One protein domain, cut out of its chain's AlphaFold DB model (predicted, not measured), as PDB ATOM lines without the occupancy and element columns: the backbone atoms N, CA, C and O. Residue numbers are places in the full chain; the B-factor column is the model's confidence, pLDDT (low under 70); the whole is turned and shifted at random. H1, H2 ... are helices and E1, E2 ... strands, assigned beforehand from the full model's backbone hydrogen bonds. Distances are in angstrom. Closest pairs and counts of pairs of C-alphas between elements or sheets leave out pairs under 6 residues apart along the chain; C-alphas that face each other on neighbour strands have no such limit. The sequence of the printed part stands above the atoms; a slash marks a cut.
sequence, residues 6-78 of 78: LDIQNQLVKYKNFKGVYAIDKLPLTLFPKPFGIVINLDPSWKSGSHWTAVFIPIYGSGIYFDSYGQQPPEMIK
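This is residues 6 to 78 of the 78 residues of an uncharacterized protein of Tetranychus urticae (UniProt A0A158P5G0). With little regular structure, the domain is one twisted sheet of four strands, with a short helix, H1, over its edge strand E1 and long loops at residues 24 to 35 and 67 to 78. The 73 printed residues, 28 of them in named elements, run H1, E1, E2, E3, E4; the class is mixed, helices and strands. The sheet's order is E1 E2 E3 E4, mixed. The whole is compact, with a radius of gyration of the C-alphas of 12.0 A and spans of 34 by 27 by 25 A.

H1, residues 6 to 12, begins at C-alpha 6 (136.493, 201.794, 166.640) and is 9.9 A long. E1, residues 18 to 23, is 15.3 A long; E2, residues 36 to 41, and E3, residues 52 to 57, are 16.9 A each. E4, residues 64 to 66, 6.5 A, ends at (137.004, 182.183, 164.591).

H1 is on the sheet, over E1; their closest C-alphas, Gln 9 and Val 21, are 6.0 A apart. Every O i to N i+4 pair in H1 is within hydrogen-bond range. E1 and E2 are parallel, N 19 to O 37 2.8 A. E2, E3 and E4 form a meander of antiparallel neighbours, N 38 to O 55 2.9 A and N 54 to O 66 2.9 A.

The printed part has no cut; the link E1 to E2 is long. No printed residue is under 70 in pLDDT.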
ATOM      1  N   LEU A   6     137.641 200.956 166.969       92.19
ATOM      2  CA  LEU A   6     136.493 201.794 166.640       92.19
ATOM      3  C   LEU A   6     135.905 201.442 165.270       92.19
ATOM      4  O   LEU A   6     134.684 201.394 165.134       92.19
ATOM      5  N   ASP A   7     136.748 201.129 164.284       94.56
ATOM      6  CA  ASP A   7     136.291 200.718 162.952       94.56
ATOM      7  C   ASP A   7     135.458 199.434 163.032       94.56
ATOM      8  O   ASP A   7     134.348 199.360 162.500       94.56
ATOM      9  N   ILE A   8     135.963 198.433 163.761       95.44
ATOM     10  CA  ILE A   8     135.271 197.154 163.954       95.44
ATOM     11  C   ILE A   8     133.990 197.361 164.770       95.44
ATOM     12  O   ILE A   8     132.931 196.852 164.397       95.44
ATOM     13  N   GLN A   9     134.061 198.135 165.856       96.38
ATOM     14  CA  GLN A   9     132.909 198.434 166.705       96.38
ATOM     15  C   GLN A   9     131.780 199.075 165.891       96.38
ATOM     16  O   GLN A   9     130.646 198.596 165.936       96.38
ATOM     17  N   ASN A  10     132.087 200.110 165.109       97.12
ATOM     18  CA  ASN A  10     131.105 200.827 164.297       97.12
ATOM     19  C   ASN A  10     130.499 199.940 163.206       97.12
ATOM     20  O   ASN A  10     129.303 200.027 162.931       97.12
ATOM     21  N   GLN A  11     131.292 199.046 162.615       96.94
ATOM     22  CA  GLN A  11     130.800 198.142 161.579       96.94
ATOM     23  C   GLN A  11     129.865 197.052 162.129       96.94
ATOM     24  O   GLN A  11     128.946 196.608 161.428       96.94
ATOM     25  N   LEU A  12     130.090 196.606 163.369       97.38
ATOM     26  CA  LEU A  12     129.391 195.463 163.964       97.38
ATOM     27  C   LEU A  12     128.279 195.842 164.952       97.38
ATOM     28  O   LEU A  12     127.429 194.999 165.237       97.38
ATOM     29  N   VAL A  13     128.210 197.093 165.425       97.38
ATOM     30  CA  VAL A  13     127.207 197.548 166.417       97.38
ATOM     31  C   VAL A  13     125.755 197.285 165.999       97.38
ATOM     32  O   VAL A  13     124.882 197.107 166.845       97.38
ATOM     33  N   LYS A  14     125.486 197.191 164.692       97.81
ATOM     34  CA  LYS A  14     124.162 196.867 164.140       97.81
ATOM     35  C   LYS A  14     123.659 195.457 164.486       97.81
ATOM     36  O   LYS A  14     122.466 195.193 164.365       97.81
ATOM     37  N   TYR A  15     124.533 194.536 164.893       97.25
ATOM     38  CA  TYR A  15     124.140 193.171 165.235       97.25
ATOM     39  C   TYR A  15     123.724 193.078 166.709       97.25
ATOM     40  O   TYR A  15     124.549 193.209 167.604       97.25
ATOM     41  N   LYS A  16     122.451 192.757 166.975       96.56
ATOM     42  CA  LYS A  16     121.855 192.684 168.331       96.56
ATOM     43  C   LYS A  16     122.678 191.889 169.364       96.56
ATOM     44  O   LYS A  16     122.725 192.238 170.549       96.56
ATOM     45  N   ASN A  17     123.296 190.796 168.922       96.94
ATOM     46  CA  ASN A  17     124.046 189.884 169.789       96.94
ATOM     47  C   ASN A  17     125.528 190.262 169.907       96.94
ATOM     48  O   ASN A  17     126.235 189.662 170.708       96.94
ATOM     49  N   PHE A  18     126.003 191.250 169.149       97.88
ATOM     50  CA  PHE A  18     127.358 191.762 169.279       97.88
ATOM     51  C   PHE A  18     127.482 192.594 170.557       97.88
ATOM     52  O   PHE A  18     126.651 193.464 170.822       97.88
ATOM     53  N   LYS A  19     128.490 192.293 171.380       97.38
ATOM     54  CA  LYS A  19     128.686 192.929 172.692       97.38
ATOM     55  C   LYS A  19     129.916 193.812 172.775       97.38
ATOM     56  O   LYS A  19     130.003 194.601 173.706       97.38
ATOM     57  N   GLY A  20     130.788 193.759 171.774       96.75
ATOM     58  CA  GLY A  20     131.848 194.739 171.617       96.75
ATOM     59  C   GLY A  20     133.155 194.159 171.110       96.75
ATOM     60  O   GLY A  20     133.273 192.966 170.807       96.75
ATOM     61  N   VAL A  21     134.127 195.059 171.027       96.94
ATOM     62  CA  VAL A  21     135.517 194.781 170.683       96.94
ATOM     63  C   VAL A  21     136.385 195.005 171.921       96.94
ATOM     64  O   VAL A  21     136.337 196.082 172.514       96.94
ATOM     65  N   TYR A  22     137.190 194.015 172.302       95.88
ATOM     66  CA  TYR A  22     138.011 194.056 173.514       95.88
ATOM     67  C   TYR A  22     139.460 193.692 173.214       95.88
ATOM     68  O   TYR A  22     139.724 192.845 172.370       95.88
ATOM     69  N   ALA A  23     140.401 194.297 173.932       95.38
ATOM     70  CA  ALA A  23     141.745 193.740 174.053       95.38
ATOM     71  C   ALA A  23     141.737 192.561 175.035       95.38
ATOM     72  O   ALA A  23     140.866 192.486 175.910       95.38
ATOM     73  N   ILE A  24     142.702 191.653 174.914       94.75
ATOM     74  CA  ILE A  24     142.697 190.392 175.664       94.75
ATOM     75  C   ILE A  24     142.785 190.573 177.191       94.75
ATOM     76  O   ILE A  24     142.212 189.801 177.953       94.75
ATOM     77  N   ASP A  25     143.438 191.640 177.645       95.06
ATOM     78  CA  ASP A  25     143.574 192.055 179.049       95.06
ATOM     79  C   ASP A  25     142.380 192.883 179.562       95.06
ATOM     80  O   ASP A  25     142.349 193.292 180.723       95.06
ATOM     81  N   LYS A  26     141.404 193.167 178.694       95.31
ATOM     82  CA  LYS A  26     140.195 193.954 178.985       95.31
ATOM     83  C   LYS A  26     138.911 193.171 178.718       95.31
ATOM     84  O   LYS A  26     137.850 193.776 178.564       95.31
ATOM     85  N   LEU A  27     138.995 191.842 178.662       93.56
ATOM     86  CA  LEU A  27     137.812 190.997 178.578       93.56
ATOM     87  C   LEU A  27     136.908 191.214 179.808       93.56
ATOM     88  O   LEU A  27     137.407 191.401 180.921       93.56
ATOM     89  N   PRO A  28     135.578 191.217 179.625       91.25
ATOM     90  CA  PRO A  28     134.646 191.418 180.726       91.25
ATOM     91  C   PRO A  28     134.714 190.251 181.719       91.25
ATOM     92  O   PRO A  28     134.713 189.087 181.326       91.25
ATOM     93  N   LEU A  29     134.727 190.568 183.017       85.56
ATOM     94  CA  LEU A  29     134.763 189.569 184.098       85.56
ATOM     95  C   LEU A  29     133.446 188.790 184.237       85.56
ATOM     96  O   LEU A  29     133.423 187.698 184.800       85.56
ATOM     97  N   THR A  30     132.344 189.357 183.747       86.19
ATOM     98  CA  THR A  30     131.025 188.724 183.728       86.19
ATOM     99  C   THR A  30     130.580 188.484 182.294       86.19
ATOM    100  O   THR A  30     130.758 189.324 181.409       86.19
ATOM    101  N   LEU A  31     129.989 187.314 182.053       82.94
ATOM    102  CA  LEU A  31     129.490 186.955 180.730       82.94
ATOM    103  C   LEU A  31     128.155 187.644 180.439       82.94
ATOM    104  O   LEU A  31     127.316 187.837 181.319       82.94
ATOM    105  N   PHE A  32     127.945 187.969 179.168       92.75
ATOM    106  CA  PHE A  32     126.686 188.521 178.685       92.75
ATOM    107  C   PHE A  32     125.592 187.442 178.617       92.75
ATOM    108  O   PHE A  32     125.897 186.254 178.465       92.75
ATOM    109  N   PRO A  33     124.304 187.836 178.639       95.06
ATOM    110  CA  PRO A  33     123.220 186.925 178.299       95.06
ATOM    111  C   PRO A  33     123.442 186.299 176.916       95.06
ATOM    112  O   PRO A  33     123.762 186.999 175.951       95.06
ATOM    113  N   LYS A  34     123.261 184.979 176.822       96.19
ATOM    114  CA  LYS A  34     123.375 184.236 175.562       96.19
ATOM    115  C   LYS A  34     122.148 184.489 174.663       96.19
ATOM    116  O   LYS A  34     121.044 184.634 175.187       96.19
ATOM    117  N   PRO A  35     122.303 184.481 173.327       97.00
ATOM    118  CA  PRO A  35     123.559 184.333 172.600       97.00
ATOM    119  C   PRO A  35     124.304 185.668 172.492       97.00
ATOM    120  O   PRO A  35     123.686 186.729 172.379       97.00
ATOM    121  N   PHE A  36     125.632 185.618 172.461       97.62
ATOM    122  CA  PHE A  36     126.437 186.818 172.266       97.62
ATOM    123  C   PHE A  36     127.686 186.556 171.435       97.62
ATOM    124  O   PHE A  36     128.194 185.440 171.396       97.62
ATOM    125  N   GLY A  37     128.184 187.603 170.786       97.44
ATOM    126  CA  GLY A  37     129.460 187.592 170.088       97.44
ATOM    127  C   GLY A  37     130.319 188.787 170.465       97.44
ATOM    128  O   GLY A  37     129.802 189.877 170.719       97.44
ATOM    129  N   ILE A  38     131.629 188.581 170.489       97.56
ATOM    130  CA  ILE A  38     132.636 189.616 170.718       97.56
ATOM    131  C   ILE A  38     133.773 189.461 169.715       97.56
ATOM    132  O   ILE A  38     134.004 188.374 169.183       97.56
ATOM    133  N   VAL A  39     134.488 190.555 169.477       97.62
ATOM    134  CA  VAL A  39     135.778 190.532 168.787       97.62
ATOM    135  C   VAL A  39     136.871 190.808 169.812       97.62
ATOM    136  O   VAL A  39     136.725 191.686 170.661       97.62
ATOM    137  N   ILE A  40     137.953 190.043 169.743       96.56
ATOM    138  CA  ILE A  40     139.066 190.088 170.684       96.56
ATOM    139  C   ILE A  40     140.335 190.441 169.912       96.56
ATOM    140  O   ILE A  40     140.688 189.748 168.957       96.56
ATOM    141  N   ASN A  41     141.028 191.496 170.333       95.50
ATOM    142  CA  ASN A  41     142.425 191.697 169.981       95.50
ATOM    143  C   ASN A  41     143.279 190.769 170.837       95.50
ATOM    144  O   ASN A  41     143.159 190.827 172.060       95.50
ATOM    145  N   LEU A  42     144.139 189.953 170.229       93.75
ATOM    146  CA  LEU A  42     145.064 189.115 170.997       93.75
ATOM    147  C   LEU A  42     146.219 189.911 171.615       93.75
ATOM    148  O   LEU A  42     146.868 189.425 172.540       93.75
ATOM    149  N   ASP A  43     146.466 191.136 171.150       93.44
ATOM    150  CA  ASP A  43     147.346 192.056 171.853       93.44
ATOM    151  C   ASP A  43     146.645 192.692 173.069       93.44
ATOM    152  O   ASP A  43     145.433 192.940 173.052       93.44
ATOM    153  N   PRO A  44     147.410 193.020 174.126       93.69
ATOM    154  CA  PRO A  44     146.899 193.787 175.251       93.69
ATOM    155  C   PRO A  44     146.609 195.249 174.870       93.69
ATOM    156  O   PRO A  44     147.173 195.795 173.922       93.69
ATOM    157  N   SER A  45     145.774 195.910 175.672       94.31
ATOM    158  CA  SER A  45     145.207 197.246 175.431       94.31
ATOM    159  C   SER A  45     146.218 198.381 175.264       94.31
ATOM    160  O   SER A  45     145.880 199.426 174.711       94.31
ATOM    161  N   TRP A  46     147.454 198.195 175.727       92.06
ATOM    162  CA  TRP A  46     148.541 199.170 175.605       92.06
ATOM    163  C   TRP A  46     149.353 199.033 174.309       92.06
ATOM    164  O   TRP A  46     150.251 199.838 174.067       92.06
ATOM    165  N   LYS A  47     149.061 198.037 173.464       90.81
ATOM    166  CA  LYS A  47     149.641 197.919 172.121       90.81
ATOM    167  C   LYS A  47     148.684 198.446 171.057       90.81
ATOM    168  O   LYS A  47     147.483 198.561 171.262       90.81
ATOM    169  N   SER A  48     149.234 198.702 169.874       82.88
ATOM    170  CA  SER A  48     148.500 199.217 168.712       82.88
ATOM    171  C   SER A  48     147.423 198.265 168.173       82.88
ATOM    172  O   SER A  48     146.566 198.708 167.416       82.88
ATOM    173  N   GLY A  49     147.467 196.984 168.566       79.81
ATOM    174  CA  GLY A  49     146.551 195.943 168.118       79.81
ATOM    175  C   GLY A  49     146.898 195.405 166.730       79.81
ATOM    176  O   GLY A  49     146.878 196.146 165.752       79.81
ATOM    177  N   SER A  50     147.200 194.110 166.632       85.31
ATOM    178  CA  SER A  50     147.645 193.491 165.371       85.31
ATOM    179  C   SER A  50     146.779 192.331 164.887       85.31
ATOM    180  O   SER A  50     146.702 192.102 163.679       85.31
ATOM    181  N   HIS A  51     146.097 191.626 165.794       92.50
ATOM    182  CA  HIS A  51     145.411 190.377 165.466       92.50
ATOM    183  C   HIS A  51     144.030 190.303 166.110       92.50
ATOM    184  O   HIS A  51     143.905 190.296 167.334       92.50
ATOM    185  N   TRP A  52     142.995 190.247 165.275       95.38
ATOM    186  CA  TRP A  52     141.593 190.257 165.685       95.38
ATOM    187  C   TRP A  52     140.957 188.888 165.462       95.38
ATOM    188  O   TRP A  52     141.014 188.342 164.364       95.38
ATOM    189  N   THR A  53     140.305 188.362 166.492       97.12
ATOM    190  CA  THR A  53     139.622 187.060 166.472       97.12
ATOM    191  C   THR A  53     138.189 187.241 166.951       97.12
ATOM    192  O   THR A  53     137.888 188.208 167.651       97.12
ATOM    193  N   ALA A  54     137.275 186.358 166.559       97.50
ATOM    194  CA  ALA A  54     135.878 186.445 166.970       97.50
ATOM    195  C   ALA A  54     135.488 185.251 167.838       97.50
ATOM    196  O   ALA A  54     135.859 184.112 167.562       97.50
ATOM    197  N   VAL A  55     134.691 185.522 168.867       97.06
ATOM    198  CA  VAL A  55     134.063 184.499 169.702       97.06
ATOM    199  C   VAL A  55     132.559 184.680 169.626       97.06
ATOM    200  O   VAL A  55     132.056 185.788 169.806       97.06
ATOM    201  N   PHE A  56     131.836 183.590 169.393       97.25
ATOM    202  CA  PHE A  56     130.384 183.549 169.474       97.25
ATOM    203  C   PHE A  56     129.936 182.445 170.423       97.25
ATOM    204  O   PHE A  56     130.280 181.278 170.252       97.25
ATOM    205  N   ILE A  57     129.135 182.812 171.415       96.69
ATOM    206  CA  ILE A  57     128.560 181.892 172.386       96.69
ATOM    207  C   ILE A  57     127.077 181.696 172.044       96.69
ATOM    208  O   ILE A  57     126.277 182.618 172.255       96.69
ATOM    209  N   PRO A  58     126.687 180.522 171.508       96.88
ATOM    210  CA  PRO A  58     125.295 180.223 171.191       96.88
ATOM    211  C   PRO A  58     124.472 179.991 172.466       96.88
ATOM    212  O   PRO A  58     125.011 179.840 173.562       96.88
ATOM    213  N   ILE A  59     123.143 179.931 172.323       97.00
ATOM    214  CA  ILE A  59     122.239 179.581 173.435       97.00
ATOM    215  C   ILE A  59     122.537 178.162 173.939       97.00
ATOM    216  O   ILE A  59     122.620 177.938 175.146       97.00
ATOM    217  N   TYR A  60     122.752 177.228 173.010       96.31
ATOM    218  CA  TYR A  60     123.023 175.820 173.280       96.31
ATOM    219  C   TYR A  60     124.290 175.372 172.548       96.31
ATOM    220  O   TYR A  60     124.549 175.827 171.435       96.31
ATOM    221  N   GLY A  61     125.039 174.451 173.156       94.44
ATOM    222  CA  GLY A  61     126.275 173.904 172.594       94.44
ATOM    223  C   GLY A  61     127.536 174.692 172.960       94.44
ATOM    224  O   GLY A  61     127.523 175.559 173.839       94.44
ATOM    225  N   SER A  62     128.634 174.338 172.293       93.44
ATOM    226  CA  SER A  62     129.966 174.904 172.525       93.44
ATOM    227  C   SER A  62     130.127 176.288 171.897       93.44
ATOM    228  O   SER A  62     129.492 176.612 170.892       93.44
ATOM    229  N   GLY A  63     131.009 177.099 172.485       94.19
ATOM    230  CA  GLY A  63     131.432 178.366 171.896       94.19
ATOM    231  C   GLY A  63     132.143 178.158 170.558       94.19
ATOM    232  O   GLY A  63     132.827 177.158 170.349       94.19
ATOM    233  N   ILE A  64     131.971 179.117 169.657       96.50
ATOM    234  CA  ILE A  64     132.624 179.155 168.355       96.50
ATOM    235  C   ILE A  64     133.740 180.185 168.435       96.50
ATOM    236  O   ILE A  64     133.486 181.353 168.727       96.50
ATOM    237  N   TYR A  65     134.961 179.746 168.153       97.38
ATOM    238  CA  TYR A  65     136.112 180.611 167.953       97.38
ATOM    239  C   TYR A  65     136.411 180.706 166.458       97.38
ATOM    240  O   TYR A  65     136.414 179.692 165.758       97.38
ATOM    241  N   PHE A  66     136.654 181.917 165.975       97.69
ATOM    242  CA  PHE A  66     137.004 182.183 164.591       97.69
ATOM    243  C   PHE A  66     138.276 183.027 164.518       97.69
ATOM    244  O   PHE A  66     138.327 184.151 165.023       97.69
ATOM    245  N   ASP A  67     139.267 182.487 163.817       96.75
ATOM    246  CA  ASP A  67     140.493 183.165 163.419       96.75
ATOM    247  C   ASP A  67     140.631 183.047 161.897       96.75
ATOM    248  O   ASP A  67     140.581 181.948 161.341       96.75
ATOM    249  N   SER A  68     140.796 184.178 161.209       95.19
ATOM    250  CA  SER A  68     140.900 184.219 159.747       95.19
ATOM    251  C   SER A  68     142.140 183.513 159.195       95.19
ATOM    252  O   SER A  68     142.153 183.142 158.025       95.19
ATOM    253  N   TYR A  69     143.172 183.322 160.016       95.19
ATOM    254  CA  TYR A  69     144.381 182.574 159.676       95.19
ATOM    255  C   TYR A  69     144.278 181.084 160.036       95.19
ATOM    256  O   TYR A  69     145.239 180.343 159.838       95.19
ATOM    257  N   GLY A  70     143.137 180.632 160.573       94.69
ATOM    258  CA  GLY A  70     142.907 179.233 160.941       94.69
ATOM    259  C   GLY A  70     143.692 178.771 162.171       94.69
ATOM    260  O   GLY A  70     143.869 177.568 162.365       94.69
ATOM    261  N   GLN A  71     144.185 179.703 162.991       95.62
ATOM    262  CA  GLN A  71     144.901 179.370 164.219       95.62
ATOM    263  C   GLN A  71     143.932 178.890 165.306       95.62
ATOM    264  O   GLN A  71     142.764 179.281 165.354       95.62
ATOM    265  N   GLN A  72     144.420 178.011 166.182       94.62
ATOM    266  CA  GLN A  72     143.660 177.584 167.354       94.62
ATOM    267  C   GLN A  72     143.586 178.712 168.393       94.62
ATOM    268  O   GLN A  72     144.522 179.509 168.485       94.62
ATOM    269  N   PRO A  73     142.522 178.756 169.216       93.94
ATOM    270  CA  PRO A  73     142.432 179.741 170.283       93.94
ATOM    271  C   PRO A  73     143.597 179.589 171.272       93.94
ATOM    272  O   PRO A  73     143.951 178.457 171.626       93.94
ATOM    273  N   PRO A  74     144.177 180.698 171.763       92.44
ATOM    274  CA  PRO A  74     145.133 180.651 172.863       92.44
ATOM    275  C   PRO A  74     144.451 180.158 174.145       92.44
ATOM    276  O   PRO A  74     143.249 180.343 174.321       92.44
ATOM    277  N   GLU A  75     145.227 179.578 175.067       90.69
ATOM    278  CA  GLU A  75     144.710 178.984 176.316       90.69
ATOM    279  C   GLU A  75     143.808 179.925 177.119       90.69
ATOM    280  O   GLU A  75     142.804 179.496 177.665       90.69
ATOM    281  N   MET A  76     144.103 181.224 177.139       86.50
ATOM    282  CA  MET A  76     143.302 182.199 177.888       86.50
ATOM    283  C   MET A  76     141.910 182.494 177.302       86.50
ATOM    284  O   MET A  76     141.131 183.197 177.938       86.50
ATOM    285  N   ILE A  77     141.621 182.026 176.083       85.75
ATOM    286  CA  ILE A  77     140.313 182.165 175.418       85.75
ATOM    287  C   ILE A  77     139.531 180.837 175.434       85.75
ATOM    288  O   ILE A  77     138.326 180.847 175.177       85.75
ATOM    289  N   LYS A  78     140.198 179.709 175.712       83.38
ATOM    290  CA  LYS A  78     139.555 178.395 175.840       83.38
ATOM    291  C   LYS A  78     138.707 178.322 177.108       83.38
ATOM    292  O   LYS A  78     137.624 177.701 177.017       83.38
TER     293      LYS A  78